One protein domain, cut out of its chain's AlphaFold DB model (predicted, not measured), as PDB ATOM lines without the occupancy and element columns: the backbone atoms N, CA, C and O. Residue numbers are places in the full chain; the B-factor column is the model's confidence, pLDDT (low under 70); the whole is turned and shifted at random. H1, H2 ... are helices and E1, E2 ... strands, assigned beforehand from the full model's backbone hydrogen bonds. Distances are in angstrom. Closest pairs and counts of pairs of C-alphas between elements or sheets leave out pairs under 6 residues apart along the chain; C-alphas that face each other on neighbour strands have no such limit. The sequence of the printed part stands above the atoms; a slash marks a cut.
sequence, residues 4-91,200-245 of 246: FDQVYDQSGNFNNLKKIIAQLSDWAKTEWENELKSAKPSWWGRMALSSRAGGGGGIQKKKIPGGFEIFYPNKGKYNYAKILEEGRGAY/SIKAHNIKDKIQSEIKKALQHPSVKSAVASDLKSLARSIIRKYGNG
ATOM      1  N   PHE A   4      26.918  37.728 -26.638       55.97
ATOM      2  CA  PHE A   4      26.776  37.945 -28.070       55.97
ATOM      3  C   PHE A   4      27.846  37.190 -28.870       55.97
ATOM      4  O   PHE A   4      27.505  36.518 -29.837       55.97
ATOM      5  N   ASP A   5      29.113  37.205 -28.441       55.44
ATOM      6  CA  ASP A   5      30.201  36.496 -29.127       55.44
ATOM      7  C   ASP A   5      30.045  34.972 -29.034       55.44
ATOM      8  O   ASP A   5      30.346  34.269 -29.995       55.44
ATOM      9  N   GLN A   6      29.525  34.433 -27.926       56.50
ATOM     10  CA  GLN A   6      29.242  32.994 -27.830       56.50
ATOM     11  C   GLN A   6      28.142  32.565 -28.813       56.50
ATOM     12  O   GLN A   6      28.327  31.609 -29.568       56.50
ATOM     13  N   VAL A   7      27.029  33.303 -28.878       55.66
ATOM     14  CA  VAL A   7      25.914  32.999 -29.797       55.66
ATOM     15  C   VAL A   7      26.293  33.255 -31.260       55.66
ATOM     16  O   VAL A   7      25.864  32.516 -32.159       55.66
ATOM     17  N   TYR A   8      27.101  34.287 -31.507       55.72
ATOM     18  CA  TYR A   8      27.522  34.696 -32.841       55.72
ATOM     19  C   TYR A   8      28.638  33.799 -33.383       55.72
ATOM     20  O   TYR A   8      28.532  33.345 -34.520       55.72
ATOM     21  N   ASP A   9      29.685  33.489 -32.613       58.53
ATOM     22  CA  ASP A   9      30.868  32.765 -33.102       58.53
ATOM     23  C   ASP A   9      30.883  31.253 -32.833       58.53
ATOM     24  O   ASP A   9      31.450  30.537 -33.657       58.53
ATOM     25  N   GLN A  10      30.249  30.734 -31.774       54.41
ATOM     26  CA  GLN A  10      30.412  29.315 -31.395       54.41
ATOM     27  C   GLN A  10      29.323  28.370 -31.933       54.41
ATOM     28  O   GLN A  10      29.541  27.164 -31.987       54.41
ATOM     29  N   SER A  11      28.178  28.887 -32.387       57.22
ATOM     30  CA  SER A  11      27.005  28.060 -32.746       57.22
ATOM     31  C   SER A  11      26.726  27.888 -34.247       57.22
ATOM     32  O   SER A  11      25.704  27.314 -34.611       57.22
ATOM     33  N   GLY A  12      27.586  28.390 -35.142       61.88
ATOM     34  CA  GLY A  12      27.322  28.352 -36.594       61.88
ATOM     35  C   GLY A  12      26.120  29.206 -37.031       61.88
ATOM     36  O   GLY A  12      25.585  29.024 -38.123       61.88
ATOM     37  N   ASN A  13      25.687  30.132 -36.172       70.50
ATOM     38  CA  ASN A  13      24.604  31.068 -36.445       70.50
ATOM     39  C   ASN A  13      25.091  32.216 -37.341       70.50
ATOM     40  O   ASN A  13      26.271  32.572 -37.343       70.50
ATOM     41  N   PHE A  14      24.158  32.828 -38.071       77.81
ATOM     42  CA  PHE A  14      24.414  34.004 -38.908       77.81
ATOM     43  C   PHE A  14      25.409  33.792 -40.065       77.81
ATOM     44  O   PHE A  14      26.110  34.717 -40.471       77.81
ATOM     45  N   ASN A  15      25.498  32.574 -40.612       83.38
ATOM     46  CA  ASN A  15      26.467  32.240 -41.664       83.38
ATOM     47  C   ASN A  15      26.284  33.061 -42.947       83.38
ATOM     48  O   ASN A  15      27.281  33.410 -43.585       83.38
ATOM     49  N   ASN A  16      25.045  33.369 -43.341       85.00
ATOM     50  CA  ASN A  16      24.804  34.158 -44.549       85.00
ATOM     51  C   ASN A  16      25.243  35.607 -44.333       85.00
ATOM     52  O   ASN A  16      25.982  36.158 -45.152       85.00
ATOM     53  N   LEU A  17      24.880  36.189 -43.190       84.31
ATOM     54  CA  LEU A  17      25.316  37.526 -42.804       84.31
ATOM     55  C   LEU A  17      26.846  37.618 -42.680       84.31
ATOM     56  O   LEU A  17      27.445  38.556 -43.204       84.31
ATOM     57  N   LYS A  18      27.501  36.625 -42.062       84.88
ATOM     58  CA  LYS A  18      28.970  36.568 -41.948       84.88
ATOM     59  C   LYS A  18      29.655  36.556 -43.312       84.88
ATOM     60  O   LYS A  18      30.642  37.268 -43.491       84.88
ATOM     61  N   LYS A  19      29.138  35.782 -44.275       87.94
ATOM     62  CA  LYS A  19      29.669  35.745 -45.650       87.94
ATOM     63  C   LYS A  19      29.571  37.112 -46.322       87.94
ATOM     64  O   LYS A  19      30.559  37.571 -46.886       87.94
ATOM     65  N   ILE A  20      28.422  37.778 -46.204       88.88
ATOM     66  CA  ILE A  20      28.214  39.119 -46.768       88.88
ATOM     67  C   ILE A  20      29.169  40.134 -46.128       88.88
ATOM     68  O   ILE A  20      29.848  40.868 -46.840       88.88
ATOM     69  N   ILE A  21      29.278  40.156 -44.795       88.75
ATOM     70  CA  ILE A  21      30.185  41.071 -44.083       88.75
ATOM     71  C   ILE A  21      31.646  40.814 -44.478       88.75
ATOM     72  O   ILE A  21      32.402  41.763 -44.693       88.75
ATOM     73  N   ALA A  22      32.049  39.547 -44.620       89.69
ATOM     74  CA  ALA A  22      33.386  39.193 -45.087       89.69
ATOM     75  C   ALA A  22      33.645  39.709 -46.513       89.69
ATOM     76  O   ALA A  22      34.657  40.372 -46.733       89.69
ATOM     77  N   GLN A  23      32.709  39.504 -47.444       91.50
ATOM     78  CA  GLN A  23      32.816  40.004 -48.819       91.50
ATOM     79  C   GLN A  23      32.919  41.532 -48.876       91.50
ATOM     80  O   GLN A  23      33.807  42.059 -49.545       91.50
ATOM     81  N   LEU A  24      32.074  42.247 -48.126       91.88
ATOM     82  CA  LEU A  24      32.139  43.709 -48.036       91.88
ATOM     83  C   LEU A  24      33.473  44.181 -47.450       91.88
ATOM     84  O   LEU A  24      34.026  45.178 -47.909       91.88
ATOM     85  N   SER A  25      34.022  43.453 -46.473       92.19
ATOM     86  CA  SER A  25      35.329  43.780 -45.897       92.19
ATOM     87  C   SER A  25      36.485  43.589 -46.887       92.19
ATOM     88  O   SER A  25      37.405  44.407 -46.925       92.19
ATOM     89  N   ASP A  26      36.440  42.540 -47.712       93.31
ATOM     90  CA  ASP A  26      37.461  42.275 -48.730       93.31
ATOM     91  C   ASP A  26      37.379  43.278 -49.881       93.31
ATOM     92  O   ASP A  26      38.411  43.786 -50.338       93.31
ATOM     93  N   TRP A  27      36.159  43.630 -50.288       94.25
ATOM     94  CA  TRP A  27      35.914  44.699 -51.249       94.25
ATOM     95  C   TRP A  27      36.475  46.033 -50.745       94.25
ATOM     96  O   TRP A  27      37.313  46.635 -51.409       94.25
ATOM     97  N   ALA A  28      36.109  46.450 -49.531       93.00
ATOM     98  CA  ALA A  28      36.540  47.726 -48.968       93.00
ATOM     99  C   ALA A  28      38.064  47.818 -48.788       93.00
ATOM    100  O   ALA A  28      38.656  48.872 -49.022       93.00
ATOM    101  N   LYS A  29      38.722  46.711 -48.419       91.38
ATOM    102  CA  LYS A  29      40.188  46.642 -48.367       91.38
ATOM    103  C   LYS A  29      40.787  46.874 -49.757       91.38
ATOM    104  O   LYS A  29      41.703  47.680 -49.899       91.38
ATOM    105  N   THR A  30      40.280  46.157 -50.758       89.94
ATOM    106  CA  THR A  30      40.770  46.222 -52.142       89.94
ATOM    107  C   THR A  30      40.575  47.616 -52.731       89.94
ATOM    108  O   THR A  30      41.499  48.170 -53.325       89.94
ATOM    109  N   GLU A  31      39.408  48.210 -52.502       91.25
ATOM    110  CA  GLU A  31      39.081  49.547 -52.986       91.25
ATOM    111  C   GLU A  31      39.994  50.603 -52.363       91.25
ATOM    112  O   GLU A  31      40.589  51.415 -53.072       91.25
ATOM    113  N   TRP A  32      40.228  50.522 -51.049       88.06
ATOM    114  CA  TRP A  32      41.162  51.426 -50.382       88.06
ATOM    115  C   TRP A  32      42.585  51.284 -50.939       88.06
ATOM    116  O   TRP A  32      43.271  52.281 -51.179       88.06
ATOM    117  N   GLU A  33      43.046  50.059 -51.202       84.94
ATOM    118  CA  GLU A  33      44.350  49.842 -51.834       84.94
ATOM    119  C   GLU A  33      44.434  50.440 -53.243       84.94
ATOM    120  O   GLU A  33      45.488  50.970 -53.609       84.94
ATOM    121  N   ASN A  34      43.363  50.362 -54.032       86.31
ATOM    122  CA  ASN A  34      43.310  50.900 -55.391       86.31
ATOM    123  C   ASN A  34      43.300  52.430 -55.400       86.31
ATOM    124  O   ASN A  34      44.114  53.039 -56.100       86.31
ATOM    125  N   GLU A  35      42.490  53.049 -54.551       84.81
ATOM    126  CA  GLU A  35      42.461  54.503 -54.368       84.81
ATOM    127  C   GLU A  35      43.824  55.034 -53.902       84.81
ATOM    128  O   GLU A  35      44.389  55.959 -54.491       84.81
ATOM    129  N   LEU A  36      44.453  54.364 -52.927       80.62
ATOM    130  CA  LEU A  36      45.809  54.706 -52.487       80.62
ATOM    131  C   LEU A  36      46.869  54.501 -53.570       80.62
ATOM    132  O   LEU A  36      47.918  55.148 -53.499       80.62
ATOM    133  N   LYS A  37      46.657  53.581 -54.523       78.62
ATOM    134  CA  LYS A  37      47.534  53.378 -55.690       78.62
ATOM    135  C   LYS A  37      47.356  54.488 -56.721       78.62
ATOM    136  O   LYS A  37      48.370  54.945 -57.247       78.62
ATOM    137  N   SER A  38      46.123  54.909 -56.973       79.88
ATOM    138  CA  SER A  38      45.787  55.973 -57.923       79.88
ATOM    139  C   SER A  38      46.289  57.339 -57.446       79.88
ATOM    140  O   SER A  38      46.965  58.058 -58.177       79.88
ATOM    141  N   ALA A  39      46.095  57.643 -56.164       76.88
ATOM    142  CA  ALA A  39      46.496  58.902 -55.537       76.88
ATOM    143  C   ALA A  39      48.011  59.030 -55.246       76.88
ATOM    144  O   ALA A  39      48.436  59.934 -54.522       76.88
ATOM    145  N   LYS A  40      48.855  58.126 -55.768       71.06
ATOM    146  CA  LYS A  40      50.291  58.067 -55.440       71.06
ATOM    147  C   LYS A  40      51.038  59.358 -55.797       71.06
ATOM    148  O   LYS A  40      51.199  59.650 -56.980       71.06
ATOM    149  N   PRO A  41      51.632  60.065 -54.808       67.81
ATOM    150  CA  PRO A  41      52.589  61.132 -55.050       67.81
ATOM    151  C   PRO A  41      53.769  60.606 -55.867       67.81
ATOM    152  O   PRO A  41      54.123  59.414 -55.813       67.81
ATOM    153  N   SER A  42      54.437  61.515 -56.575       68.56
ATOM    154  CA  SER A  42      55.623  61.168 -57.352       68.56
ATOM    155  C   SER A  42      56.694  60.523 -56.463       68.56
ATOM    156  O   SER A  42      56.673  60.602 -55.229       68.56
ATOM    157  N   TRP A  43      57.650  59.831 -57.084       65.12
ATOM    158  CA  TRP A  43      58.718  59.153 -56.346       65.12
ATOM    159  C   TRP A  43      59.469  60.111 -55.399       65.12
ATOM    160  O   TRP A  43      59.718  59.758 -54.249       65.12
ATOM    161  N   TRP A  44      59.713  61.354 -55.825       59.03
ATOM    162  CA  TRP A  44      60.336  62.388 -54.992       59.03
ATOM    163  C   TRP A  44      59.442  62.875 -53.855       59.03
ATOM    164  O   TRP A  44      59.938  63.034 -52.743       59.03
ATOM    165  N   GLY A  45      58.130  62.994 -54.085       59.59
ATOM    166  CA  GLY A  45      57.165  63.254 -53.016       59.59
ATOM    167  C   GLY A  45      57.212  62.183 -51.939       59.59
ATOM    168  O   GLY A  45      57.226  62.498 -50.763       59.59
ATOM    169  N   ARG A  46      57.352  60.908 -52.312       63.69
ATOM    170  CA  ARG A  46      57.504  59.810 -51.341       63.69
ATOM    171  C   ARG A  46      58.846  59.844 -50.598       63.69
ATOM    172  O   ARG A  46      58.902  59.516 -49.416       63.69
ATOM    173  N   MET A  47      59.920  60.252 -51.272       57.31
ATOM    174  CA  MET A  47      61.279  60.293 -50.708       57.31
ATOM    175  C   MET A  47      61.524  61.494 -49.796       57.31
ATOM    176  O   MET A  47      62.251  61.374 -48.815       57.31
ATOM    177  N   ALA A  48      60.879  62.628 -50.069       49.81
ATOM    178  CA  ALA A  48      60.878  63.801 -49.194       49.81
ATOM    179  C   ALA A  48      59.990  63.626 -47.952       49.81
ATOM    180  O   ALA A  48      59.821  64.537 -47.144       49.81
ATOM    181  N   LEU A  49      59.393  62.455 -47.808       54.00
ATOM    182  CA  LEU A  49      58.371  62.204 -46.827       54.00
ATOM    183  C   LEU A  49      58.714  61.025 -45.908       54.00
ATOM    184  O   LEU A  49      58.258  61.010 -44.771       54.00
ATOM    185  N   SER A  50      59.612  60.121 -46.311       44.47
ATOM    186  CA  SER A  50      60.145  59.075 -45.431       44.47
ATOM    187  C   SER A  50      61.667  58.945 -45.521       44.47
ATOM    188  O   SER A  50      62.236  58.783 -46.598       44.47
ATOM    189  N   SER A  51      62.339  58.934 -44.364       41.16
ATOM    190  CA  SER A  51      63.780  58.669 -44.235       41.16
ATOM    191  C   SER A  51      64.133  57.171 -44.200       41.16
ATOM    192  O   SER A  51      65.309  56.816 -44.088       41.16
ATOM    193  N   ARG A  52      63.147  56.268 -44.308       42.91
ATOM    194  CA  ARG A  52      63.353  54.811 -44.394       42.91
ATOM    195  C   ARG A  52      62.374  54.182 -45.390       42.91
ATOM    196  O   ARG A  52      61.266  54.663 -45.574       42.91
ATOM    197  N   ALA A  53      62.755  53.060 -45.998       37.81
ATOM    198  CA  ALA A  53      61.876  52.282 -46.878       37.81
ATOM    199  C   ALA A  53      60.707  51.571 -46.144       37.81
ATOM    200  O   ALA A  53      59.943  50.851 -46.775       37.81
ATOM    201  N   GLY A  54      60.538  51.771 -44.830       39.69
ATOM    202  CA  GLY A  54      59.348  51.347 -44.080       39.69
ATOM    203  C   GLY A  54      58.296  52.465 -44.037       39.69
ATOM    204  O   GLY A  54      58.655  53.630 -43.957       39.69
ATOM    205  N   GLY A  55      56.989  52.223 -44.069       42.31
ATOM    206  CA  GLY A  55      56.288  50.985 -43.769       42.31
ATOM    207  C   GLY A  55      55.376  50.543 -44.906       42.31
ATOM    208  O   GLY A  55      54.287  51.083 -45.113       42.31
ATOM    209  N   GLY A  56      55.825  49.504 -45.604       51.28
ATOM    210  CA  GLY A  56      54.942  48.560 -46.267       51.28
ATOM    211  C   GLY A  56      54.216  47.754 -45.197       51.28
ATOM    212  O   GLY A  56      54.803  46.885 -44.569       51.28
ATOM    213  N   GLY A  57      52.956  48.089 -44.958       55.75
ATOM    214  CA  GLY A  57      52.029  47.204 -44.252       55.75
ATOM    215  C   GLY A  57      50.823  46.813 -45.097       55.75
ATOM    216  O   GLY A  57      50.045  45.968 -44.667       55.75
ATOM    217  N   GLY A  58      50.666  47.429 -46.280       69.62
ATOM    218  CA  GLY A  58      49.411  47.399 -47.031       69.62
ATOM    219  C   GLY A  58      48.243  47.934 -46.201       69.62
ATOM    220  O   GLY A  58      48.425  48.373 -45.064       69.62
ATOM    221  N   ILE A  59      47.040  47.906 -46.763       81.94
ATOM    222  CA  ILE A  59      45.843  47.972 -45.928       81.94
ATOM    223  C   ILE A  59      45.683  46.600 -45.269       81.94
ATOM    224  O   ILE A  59      45.847  45.562 -45.912       81.94
ATOM    225  N   GLN A  60      45.401  46.579 -43.974       84.12
ATOM    226  CA  GLN A  60      45.213  45.359 -43.199       84.12
ATOM    227  C   GLN A  60      43.757  45.195 -42.784       84.12
ATOM    228  O   GLN A  60      42.994  46.158 -42.722       84.12
ATOM    229  N   LYS A  61      43.391  43.944 -42.502       89.06
ATOM    230  CA  LYS A  61      42.065  43.535 -42.042       89.06
ATOM    231  C   LYS A  61      42.213  42.785 -40.721       89.06
ATOM    232  O   LYS A  61      42.980  41.825 -40.655       89.06
ATOM    233  N   LYS A  62      41.479  43.200 -39.691       89.69
ATOM    234  CA  LYS A  62      41.442  42.566 -38.364       89.69
ATOM    235  C   LYS A  62      40.004  42.199 -38.006       89.69
ATOM    236  O   LYS A  62      39.098  42.991 -38.239       89.69
ATOM    237  N   LYS A  63      39.781  41.007 -37.444       87.19
ATOM    238  CA  LYS A  63      38.459  40.611 -36.932       87.19
ATOM    239  C   LYS A  63      38.150  41.396 -35.651       87.19
ATOM    240  O   LYS A  63      39.007  41.492 -34.771       87.19
ATOM    241  N   ILE A  64      36.940  41.934 -35.558       84.75
ATOM    242  CA  ILE A  64      36.395  42.617 -34.376       84.75
ATOM    243  C   ILE A  64      35.010  42.033 -34.053       84.75
ATOM    244  O   ILE A  64      34.420  41.384 -34.926       84.75
ATOM    245  N   PRO A  65      34.468  42.239 -32.839       77.19
ATOM    246  CA  PRO A  65      33.093  41.849 -32.541       77.19
ATOM    247  C   PRO A  65      32.128  42.413 -33.592       77.19
ATOM    248  O   PRO A  65      32.168  43.601 -33.914       77.19
ATOM    249  N   GLY A  66      31.317  41.540 -34.189       75.56
ATOM    250  CA  GLY A  66      30.347  41.908 -35.225       75.56
ATOM    251  C   GLY A  66      30.905  42.181 -36.633       75.56
ATOM    252  O   GLY A  66      30.112  42.479 -37.524       75.56
ATOM    253  N   GLY A  67      32.216  42.061 -36.892       85.38
ATOM    254  CA  GLY A  67      32.737  42.246 -38.254       85.38
ATOM    255  C   GLY A  67      34.255  42.354 -38.395       85.38
ATOM    256  O   GLY A  67      35.022  41.602 -37.791       85.38
ATOM    257  N   PHE A  68      34.692  43.280 -39.254       89.31
ATOM    258  CA  PHE A  68      36.101  43.503 -39.573       89.31
ATOM    259  C   PHE A  68      36.465  44.986 -39.498       89.31
ATOM    260  O   PHE A  68      35.752  45.844 -40.011       89.31
ATOM    261  N   GLU A  69      37.620  45.267 -38.906       90.06
ATOM    262  CA  GLU A  69      38.283  46.561 -38.953       90.06
ATOM    263  C   GLU A  69      39.299  46.557 -40.099       90.06
ATOM    264  O   GLU A  69      40.191  45.704 -40.157       90.06
ATOM    265  N   ILE A  70      39.167  47.523 -41.007       89.06
ATOM    266  CA  ILE A  70      40.123  47.765 -42.088       89.06
ATOM    267  C   ILE A  70      40.954  48.979 -41.694       89.06
ATOM    268  O   ILE A  70      40.401  50.037 -41.394       89.06
ATOM    269  N   PHE A  71      42.275  48.835 -41.669       85.94
ATOM    270  CA  PHE A  71      43.158  49.889 -41.177       85.94
ATOM    271  C   PHE A  71      44.521  49.863 -41.861       85.94
ATOM    272  O   PHE A  71      44.973  48.842 -42.380       85.94
ATOM    273  N   TYR A  72      45.211  50.999 -41.829       81.06
ATOM    274  CA  TYR A  72      46.597  51.097 -42.267       81.06
ATOM    275  C   TYR A  72      47.523  51.043 -41.037       81.06
ATOM    276  O   TYR A  72      47.461  51.938 -40.190       81.06
ATOM    277  N   PRO A  73      48.382  50.016 -40.897       73.38
ATOM    278  CA  PRO A  73      49.119  49.740 -39.657       73.38
ATOM    279  C   PRO A  73      50.286  50.703 -39.407       73.38
ATOM    280  O   PRO A  73      50.842  50.739 -38.309       73.38
ATOM    281  N   ASN A  74      50.701  51.475 -40.415       72.38
ATOM    282  CA  ASN A  74      51.855  52.353 -40.294       72.38
ATOM    283  C   ASN A  74      51.519  53.569 -39.417       72.38
ATOM    284  O   ASN A  74      50.887  54.528 -39.857       72.38
ATOM    285  N   LYS A  75      52.005  53.532 -38.176       65.06
ATOM    286  CA  LYS A  75      51.971  54.642 -37.210       65.06
ATOM    287  C   LYS A  75      53.286  55.428 -37.158       65.06
ATOM    288  O   LYS A  75      53.510  56.199 -36.231       65.06
ATOM    289  N   GLY A  76      54.191  55.191 -38.108       59.34
ATOM    290  CA  GLY A  76      55.474  55.876 -38.158       59.34
ATOM    291  C   GLY A  76      55.317  57.378 -38.390       59.34
ATOM    292  O   GLY A  76      54.246  57.868 -38.748       59.34
ATOM    293  N   LYS A  77      56.439  58.099 -38.279       55.78
ATOM    294  CA  LYS A  77      56.531  59.543 -38.566       55.78
ATOM    295  C   LYS A  77      55.954  59.920 -39.940       55.78
ATOM    296  O   LYS A  77      55.596  61.071 -40.157       55.78
ATOM    297  N   TYR A  78      55.850  58.945 -40.848       62.78
ATOM    298  CA  TYR A  78      55.210  59.101 -42.138       62.78
ATOM    299  C   TYR A  78      54.127  58.044 -42.402       62.78
ATOM    300  O   TYR A  78      54.404  56.949 -42.903       62.78
ATOM    301  N   ASN A  79      52.879  58.399 -42.085       72.31
ATOM    302  CA  ASN A  79      51.689  57.640 -42.457       72.31
ATOM    303  C   ASN A  79      51.170  58.142 -43.816       72.31
ATOM    304  O   ASN A  79      50.497  59.166 -43.915       72.31
ATOM    305  N   TYR A  80      51.515  57.398 -44.863       73.75
ATOM    306  CA  TYR A  80      51.145  57.696 -46.243       73.75
ATOM    307  C   TYR A  80      49.628  57.772 -46.465       73.75
ATOM    308  O   TYR A  80      49.156  58.718 -47.089       73.75
ATOM    309  N   ALA A  81      48.874  56.803 -45.936       78.19
ATOM    310  CA  ALA A  81      47.424  56.777 -46.090       78.19
ATOM    311  C   ALA A  81      46.783  58.004 -45.434       78.19
ATOM    312  O   ALA A  81      45.925  58.630 -46.040       78.19
ATOM    313  N   LYS A  82      47.271  58.407 -44.254       81.69
ATOM    314  CA  LYS A  82      46.798  59.603 -43.548       81.69
ATOM    315  C   LYS A  82      46.987  60.878 -44.372       81.69
ATOM    316  O   LYS A  82      46.086  61.697 -44.437       81.69
ATOM    317  N   ILE A  83      48.135  61.033 -45.031       81.94
ATOM    318  CA  ILE A  83      48.414  62.231 -45.840       81.94
ATOM    319  C   ILE A  83      47.578  62.285 -47.111       81.94
ATOM    320  O   ILE A  83      47.233  63.375 -47.554       81.94
ATOM    321  N   LEU A  84      47.250  61.141 -47.707       84.88
ATOM    322  CA  LEU A  84      46.297  61.128 -48.814       84.88
ATOM    323  C   LEU A  84      44.863  61.356 -48.349       84.88
ATOM    324  O   LEU A  84      44.089  61.980 -49.067       84.88
ATOM    325  N   GLU A  85      44.519  60.872 -47.159       86.88
ATOM    326  CA  GLU A  85      43.200  61.071 -46.574       86.88
ATOM    327  C   GLU A  85      42.953  62.554 -46.285       86.88
ATOM    328  O   GLU A  85      42.007  63.127 -46.812       86.88
ATOM    329  N   GLU A  86      43.853  63.185 -45.527       87.38
ATOM    330  CA  GLU A  86      43.715  64.559 -45.019       87.38
ATOM    331  C   GLU A  86      44.260  65.621 -45.987       87.38
ATOM    332  O   GLU A  86      43.980  66.812 -45.851       87.38
ATOM    333  N   GLY A  87      45.056  65.208 -46.972       86.31
ATOM    334  CA  GLY A  87      45.838  66.117 -47.797       86.31
ATOM    335  C   GLY A  87      47.037  66.708 -47.051       86.31
ATOM    336  O   GLY A  87      47.318  66.430 -45.882       86.31
ATOM    337  N   ARG A  88      47.808  67.530 -47.765       85.25
ATOM    338  CA  ARG A  88      48.948  68.262 -47.206       85.25
ATOM    339  C   ARG A  88      49.237  69.501 -48.040       85.25
ATOM    340  O   ARG A  88      49.312  69.422 -49.264       85.25
ATOM    341  N   GLY A  89      49.476  70.633 -47.382       87.44
ATOM    342  CA  GLY A  89      49.979  71.835 -48.051       87.44
ATOM    343  C   GLY A  89      51.331  71.604 -48.739       87.44
ATOM    344  O   GLY A  89      52.010  70.604 -48.496       87.44
ATOM    345  N   ALA A  90      51.734  72.536 -49.602       88.50
ATOM    346  CA  ALA A  90      53.071  72.510 -50.186       88.50
ATOM    347  C   ALA A  90      54.142  72.517 -49.078       88.50
ATOM    348  O   ALA A  90      53.952  73.123 -48.022       88.50
ATOM    349  N   TYR A  91      55.261  71.821 -49.288       85.00
ATOM    350  CA  TYR A  91      56.297  71.715 -48.256       85.00
ATOM    351  C   TYR A  91      57.708  71.660 -48.836       85.00
ATOM    352  O   TYR A  91      57.943  71.142 -49.928       85.00
ATOM    353  N   SER A 200      51.226  70.971 -53.204       88.31
ATOM    354  CA  SER A 200      50.176  70.499 -52.298       88.31
ATOM    355  C   SER A 200      49.600  69.154 -52.750       88.31
ATOM    356  O   SER A 200      49.315  68.954 -53.933       88.31
ATOM    357  N   ILE A 201      49.371  68.263 -51.793       84.94
ATOM    358  CA  ILE A 201      48.655  67.000 -51.970       84.94
ATOM    359  C   ILE A 201      47.196  67.255 -51.593       84.94
ATOM    360  O   ILE A 201      46.915  67.700 -50.479       84.94
ATOM    361  N   LYS A 202      46.268  67.000 -52.517       88.12
ATOM    362  CA  LYS A 202      44.832  67.145 -52.247       88.12
ATOM    363  C   LYS A 202      44.356  66.038 -51.303       88.12
ATOM    364  O   LYS A 202      44.856  64.920 -51.370       88.12
ATOM    365  N   ALA A 203      43.389  66.359 -50.449       90.50
ATOM    366  CA  ALA A 203      42.674  65.366 -49.657       90.50
ATOM    367  C   ALA A 203      41.808  64.499 -50.581       90.50
ATOM    368  O   ALA A 203      41.096  65.026 -51.441       90.50
ATOM    369  N   HIS A 204      41.878  63.180 -50.419       88.12
ATOM    370  CA  HIS A 204      41.110  62.232 -51.226       88.12
ATOM    371  C   HIS A 204      39.857  61.708 -50.514       88.12
ATOM    372  O   HIS A 204      38.962  61.207 -51.209       88.12
ATOM    373  N   ASN A 205      39.772  61.854 -49.181       91.00
ATOM    374  CA  ASN A 205      38.660  61.389 -48.337       91.00
ATOM    375  C   ASN A 205      38.245  59.940 -48.671       91.00
ATOM    376  O   ASN A 205      37.069  59.646 -48.904       91.00
ATOM    377  N   ILE A 206      39.232  59.050 -48.818       88.88
ATOM    378  CA  ILE A 206      39.034  57.685 -49.319       88.88
ATOM    379  C   ILE A 206      38.189  56.887 -48.325       88.88
ATOM    380  O   ILE A 206      37.259  56.180 -48.723       88.88
ATOM    381  N   LYS A 207      38.476  57.024 -47.027       89.25
ATOM    382  CA  LYS A 207      37.763  56.313 -45.965       89.25
ATOM    383  C   LYS A 207      36.282  56.674 -45.959       89.25
ATOM    384  O   LYS A 207      35.451  55.771 -45.905       89.25
ATOM    385  N   ASP A 208      35.951  57.958 -46.049       91.12
ATOM    386  CA  ASP A 208      34.559  58.420 -45.996       91.12
ATOM    387  C   ASP A 208      33.754  57.935 -47.205       91.12
ATOM    388  O   ASP A 208      32.611  57.488 -47.059       91.12
ATOM    389  N   LYS A 209      34.368  57.938 -48.396       91.69
ATOM    390  CA  LYS A 209      33.762  57.377 -49.615       91.69
ATOM    391  C   LYS A 209      33.453  55.893 -49.449       91.69
ATOM    392  O   LYS A 209      32.311  55.482 -49.643       91.69
ATOM    393  N   ILE A 210      34.440  55.105 -49.022       92.88
ATOM    394  CA  ILE A 210      34.268  53.662 -48.811       92.88
ATOM    395  C   ILE A 210      33.219  53.396 -47.725       92.88
ATOM    396  O   ILE A 210      32.358  52.539 -47.902       92.88
ATOM    397  N   GLN A 211      33.227  54.149 -46.621       93.06
ATOM    398  CA  GLN A 211      32.215  54.014 -45.570       93.06
ATOM    399  C   GLN A 211      30.800  54.306 -46.077       93.06
ATOM    400  O   GLN A 211      29.861  53.609 -45.689       93.06
ATOM    401  N   SER A 212      30.636  55.316 -46.932       94.25
ATOM    402  CA  SER A 212      29.349  55.637 -47.554       94.25
ATOM    403  C   SER A 212      28.847  54.487 -48.432       94.25
ATOM    404  O   SER A 212      27.701  54.057 -48.291       94.25
ATOM    405  N   GLU A 213      29.717  53.916 -49.265       93.88
ATOM    406  CA  GLU A 213      29.375  52.775 -50.123       93.88
ATOM    407  C   GLU A 213      29.045  51.508 -49.319       93.88
ATOM    408  O   GLU A 213      28.040  50.849 -49.587       93.88
ATOM    409  N   ILE A 214      29.800  51.210 -48.252       92.81
ATOM    410  CA  ILE A 214      29.470  50.099 -47.343       92.81
ATOM    411  C   ILE A 214      28.092  50.313 -46.706       92.81
ATOM    412  O   ILE A 214      27.296  49.377 -46.648       92.81
ATOM    413  N   LYS A 215      27.781  51.530 -46.236       93.00
ATOM    414  CA  LYS A 215      26.471  51.830 -45.631       93.00
ATOM    415  C   LYS A 215      25.326  51.570 -46.611       93.00
ATOM    416  O   LYS A 215      24.332  50.967 -46.213       93.00
ATOM    417  N   LYS A 216      25.477  51.968 -47.879       93.19
ATOM    418  CA  LYS A 216      24.496  51.665 -48.934       93.19
ATOM    419  C   LYS A 216      24.372  50.158 -49.160       93.19
ATOM    420  O   LYS A 216      23.261  49.633 -49.186       93.19
ATOM    421  N   ALA A 217      25.497  49.448 -49.256       91.06
ATOM    422  CA  ALA A 217      25.506  48.002 -49.465       91.06
ATOM    423  C   ALA A 217      24.823  47.236 -48.317       91.06
ATOM    424  O   ALA A 217      24.081  46.288 -48.563       91.06
ATOM    425  N   LEU A 218      24.998  47.678 -47.068       89.31
ATOM    426  CA  LEU A 218      24.345  47.086 -45.895       89.31
ATOM    427  C   LEU A 218      22.820  47.280 -45.875       89.31
ATOM    428  O   LEU A 218      22.112  46.500 -45.242       89.31
ATOM    429  N   GLN A 219      22.301  48.296 -46.566       90.94
ATOM    430  CA  GLN A 219      20.859  48.542 -46.686       90.94
ATOM    431  C   GLN A 219      20.204  47.727 -47.809       90.94
ATOM    432  O   GLN A 219      18.972  47.693 -47.903       90.94
ATOM    433  N   HIS A 220      21.004  47.060 -48.645       92.00
ATOM    434  CA  HIS A 220      20.514  46.317 -49.794       92.00
ATOM    435  C   HIS A 220      19.573  45.168 -49.364       92.00
ATOM    436  O   HIS A 220      19.848  44.481 -48.371       92.00
ATOM    437  N   PRO A 221      18.476  44.898 -50.102       91.88
ATOM    438  CA  PRO A 221      17.516  43.847 -49.752       91.88
ATOM    439  C   PRO A 221      18.138  42.462 -49.537       91.88
ATOM    440  O   PRO A 221      17.686  41.717 -48.672       91.88
ATOM    441  N   SER A 222      19.212  42.130 -50.263       86.06
ATOM    442  CA  SER A 222      19.936  40.861 -50.083       86.06
ATOM    443  C   SER A 222      20.485  40.678 -48.663       86.06
ATOM    444  O   SER A 222      20.470  39.561 -48.147       86.06
ATOM    445  N   VAL A 223      20.909  41.761 -48.002       87.38
ATOM    446  CA  VAL A 223      21.398  41.724 -46.617       87.38
ATOM    447  C   VAL A 223      20.241  41.469 -45.656       87.38
ATOM    448  O   VAL A 223      20.344  40.601 -44.792       87.38
ATOM    449  N   LYS A 224      19.103  42.147 -45.852       88.06
ATOM    450  CA  LYS A 224      17.885  41.917 -45.052       88.06
ATOM    451  C   LYS A 224      17.405  40.467 -45.167       88.06
ATOM    452  O   LYS A 224      17.107  39.838 -44.154       88.06
ATOM    453  N   SER A 225      17.396  39.917 -46.381       88.38
ATOM    454  CA  SER A 225      17.035  38.518 -46.630       88.38
ATOM    455  C   SER A 225      17.998  37.536 -45.961       88.38
ATOM    456  O   SER A 225      17.555  36.536 -45.392       88.38
ATOM    457  N   ALA A 226      19.303  37.822 -45.971       87.38
ATOM    458  CA  ALA A 226      20.294  37.001 -45.277       87.38
ATOM    459  C   ALA A 226      20.070  36.991 -43.756       87.38
ATOM    460  O   ALA A 226      20.050  35.916 -43.157       87.38
ATOM    461  N   VAL A 227      19.809  38.158 -43.152       86.81
ATOM    462  CA  VAL A 227      19.478  38.273 -41.720       86.81
ATOM    463  C   VAL A 227      18.214  37.481 -41.384       86.81
ATOM    464  O   VAL A 227      18.215  36.701 -40.434       86.81
ATOM    465  N   ALA A 228      17.149  37.632 -42.175       87.25
ATOM    466  CA  ALA A 228      15.894  36.916 -41.950       87.25
ATOM    467  C   ALA A 228      16.065  35.390 -42.046       87.25
ATOM    468  O   ALA A 228      15.539  34.648 -41.213       87.25
ATOM    469  N   SER A 229      16.830  34.916 -43.035       88.00
ATOM    470  CA  SER A 229      17.153  33.495 -43.203       88.00
ATOM    471  C   SER A 229      17.925  32.942 -42.001       88.00
ATOM    472  O   SER A 229      17.579  31.889 -41.456       88.00
ATOM    473  N   ASP A 230      18.927  33.688 -41.539       87.25
ATOM    474  CA  ASP A 230      19.750  33.295 -40.401       87.25
ATOM    475  C   ASP A 230      18.948  33.274 -39.086       87.25
ATOM    476  O   ASP A 230      19.065  32.319 -38.316       87.25
ATOM    477  N   LEU A 231      18.066  34.257 -38.860       86.56
ATOM    478  CA  LEU A 231      17.155  34.278 -37.707       86.56
ATOM    479  C   LEU A 231      16.169  33.105 -37.732       86.56
ATOM    480  O   LEU A 231      15.932  32.474 -36.702       86.56
ATOM    481  N   LYS A 232      15.626  32.765 -38.906       87.25
ATOM    482  CA  LYS A 232      14.748  31.597 -39.068       87.25
ATOM    483  C   LYS A 232      15.480  30.295 -38.739       87.25
ATOM    484  O   LYS A 232      14.899  29.409 -38.110       87.25
ATOM    485  N   SER A 233      16.742  30.170 -39.152       85.19
ATOM    486  CA  SER A 233      17.588  29.017 -38.823       85.19
ATOM    487  C   SER A 233      17.842  28.912 -37.315       85.19
ATOM    488  O   SER A 233      17.672  27.841 -36.732       85.19
ATOM    489  N   LEU A 234      18.153  30.040 -36.670       84.81
ATOM    490  CA  LEU A 234      18.346  30.122 -35.223       84.81
ATOM    491  C   LEU A 234      17.075  29.753 -34.446       84.81
ATOM    492  O   LEU A 234      17.123  28.939 -33.529       84.81
ATOM    493  N   ALA A 235      15.920  30.297 -34.832       83.94
ATOM    494  CA  ALA A 235      14.650  29.960 -34.191       83.94
ATOM    495  C   ALA A 235      14.366  28.450 -34.278       83.94
ATOM    496  O   ALA A 235      14.009  27.826 -33.281       83.94
ATOM    497  N   ARG A 236      14.603  27.834 -35.445       84.81
ATOM    498  CA  ARG A 236      14.462  26.380 -35.629       84.81
ATOM    499  C   ARG A 236      15.419  25.577 -34.748       84.81
ATOM    500  O   ARG A 236      15.004  24.554 -34.211       84.81
ATOM    501  N   SER A 237      16.675  26.003 -34.601       82.81
ATOM    502  CA  SER A 237      17.647  25.283 -33.769       82.81
ATOM    503  C   SER A 237      17.290  25.360 -32.281       82.81
ATOM    504  O   SER A 237      17.357  24.344 -31.590       82.81
ATOM    505  N   ILE A 238      16.816  26.520 -31.810       82.88
ATOM    506  CA  ILE A 238      16.321  26.708 -30.440       82.88
ATOM    507  C   ILE A 238      15.077  25.847 -30.194       82.88
ATOM    508  O   ILE A 238      15.053  25.090 -29.225       82.88
ATOM    509  N   ILE A 239      14.083  25.898 -31.090       84.00
ATOM    510  CA  ILE A 239      12.868  25.072 -30.986       84.00
ATOM    511  C   ILE A 239      13.229  23.584 -30.971       84.00
ATOM    512  O   ILE A 239      12.710  22.844 -30.150       84.00
ATOM    513  N   ARG A 240      14.157  23.122 -31.813       82.31
ATOM    514  CA  ARG A 240      14.575  21.712 -31.811       82.31
ATOM    515  C   ARG A 240      15.273  21.306 -30.509       82.31
ATOM    516  O   ARG A 240      15.090  20.185 -30.050       82.31
ATOM    517  N   LYS A 241      16.080  22.200 -29.931       81.31
ATOM    518  CA  LYS A 241      16.858  21.931 -28.715       81.31
ATOM    519  C   LYS A 241      16.001  21.930 -27.446       81.31
ATOM    520  O   LYS A 241      16.263  21.129 -26.559       81.31
ATOM    521  N   TYR A 242      15.009  22.815 -27.361       79.62
ATOM    522  CA  TYR A 242      14.211  23.021 -26.143       79.62
ATOM    523  C   TYR A 242      12.733  22.630 -26.287       79.62
ATOM    524  O   TYR A 242      12.039  22.494 -25.287       79.62
ATOM    525  N   GLY A 243      12.241  22.443 -27.510       66.94
ATOM    526  CA  GLY A 243      10.845  22.109 -27.809       66.94
ATOM    527  C   GLY A 243      10.544  20.610 -27.892       66.94
ATOM    528  O   GLY A 243       9.395  20.237 -27.708       66.94
ATOM    529  N   ASN A 244      11.549  19.746 -28.087       58.66
ATOM    530  CA  ASN A 244      11.386  18.278 -28.082       58.66
ATOM    531  C   ASN A 244      11.465  17.658 -26.667       58.66
ATOM    532  O   ASN A 244      11.716  16.467 -26.524       58.66
ATOM    533  N   GLY A 245      11.299  18.468 -25.617       52.53
ATOM    534  CA  GLY A 245      11.256  18.031 -24.216       52.53
ATOM    535  C   GLY A 245       9.852  17.679 -23.708       52.53
ATOM    536  O   GLY A 245       9.604  17.812 -22.512       52.53
TER     537      GLY A 245
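AT A GLANCE: This is residues 4 to 91 and 200 to 245 of the 246 residues of an uncharacterized protein of Leptospira levettii (UniProt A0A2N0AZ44). A long, thin model is built along one long helix, H2, with the small hairpin E1 and E2 packing on one side of it and H5 folded back along another. H6 follows H5, passes the first residues of H2 and sticks out with residues 238 to 245, while short H3 and H4 and a long loop lie toward the other end. The printed part has 134 residues, with six named helices and two named strands that come along the chain in the order H1 H2 H3 E1 E2 H4 H5 H6; the sheet order is E1 - E2, antiparallel, and the class is mostly helix. The whole is loose, with a radius of gyration of the C-alphas of 20.6 A and spans of 73 by 28 by 17 A.

HOW THE PARTS SIT: Start at H1, residues 4 to 10, which touches no helix. Next, H2, residues 15 to 38, has 9 pairs of C-alphas within 8 A of E2, residues 67 to 71; the closest are those of Ser 25 and Phe 68, 6.4 A apart. E1, residues 60 to 64, forms a hairpin with E2, antiparallel at 147 degrees; look at N 62 and O 69, 2.9 A apart and within hydrogen-bond range, and at N 69 and O 62, 2.8 A. H3, residues 43 to 47, is only just apart from H4, residues 80 to 86, the closest C-alphas being 8.4 A apart. H4 is close to H2 but not clearly touching, with the C-alphas of Leu 36 and Ala 81 closest at 6.9 A, about perpendicular at 89 degrees. With its residues 24 to 35 alone, H2 touches H5, residues 206 to 218, at a shallow tilt of 25 degrees, opposite ways; the closest C-alphas are those of Ala 28 and Ile 210, 6.4 A apart. H6, residues 221 to 243, touches H2 with residues 223 to 230 alone; the C-alphas of Asn 16 and Ala 226 are closest at 5.4 A. In H1 to H6 every O i to N i+4 pair is within hydrogen-bond range.

IN THESE COORDINATES: Find C-alpha 4 at (26.776, 37.945, -28.070), where H1 begins. From C-alpha 15 at (26.467, 32.240, -41.664), H2 runs 34.7 A to C-alpha 38. H5 is 18.4 A long, and H6 runs 31.6 A to C-alpha 243 at (10.845, 22.109, -27.809). E1 is 12.8 A long and E2 13.2 A.

THE WHOLE: The C-alphas of Tyr 91 and Gly 245 are the two farthest apart, at 74.1 A. Residues 92 to 199 are not printed, and C-alphas 91 and 200 are 7.4 A apart across the cut. H3 to E1 is a long link of 12 residues. The pLDDT is under 70 at residues 4 to 12, 41 to 58, 75 to 78 and 243 to 245.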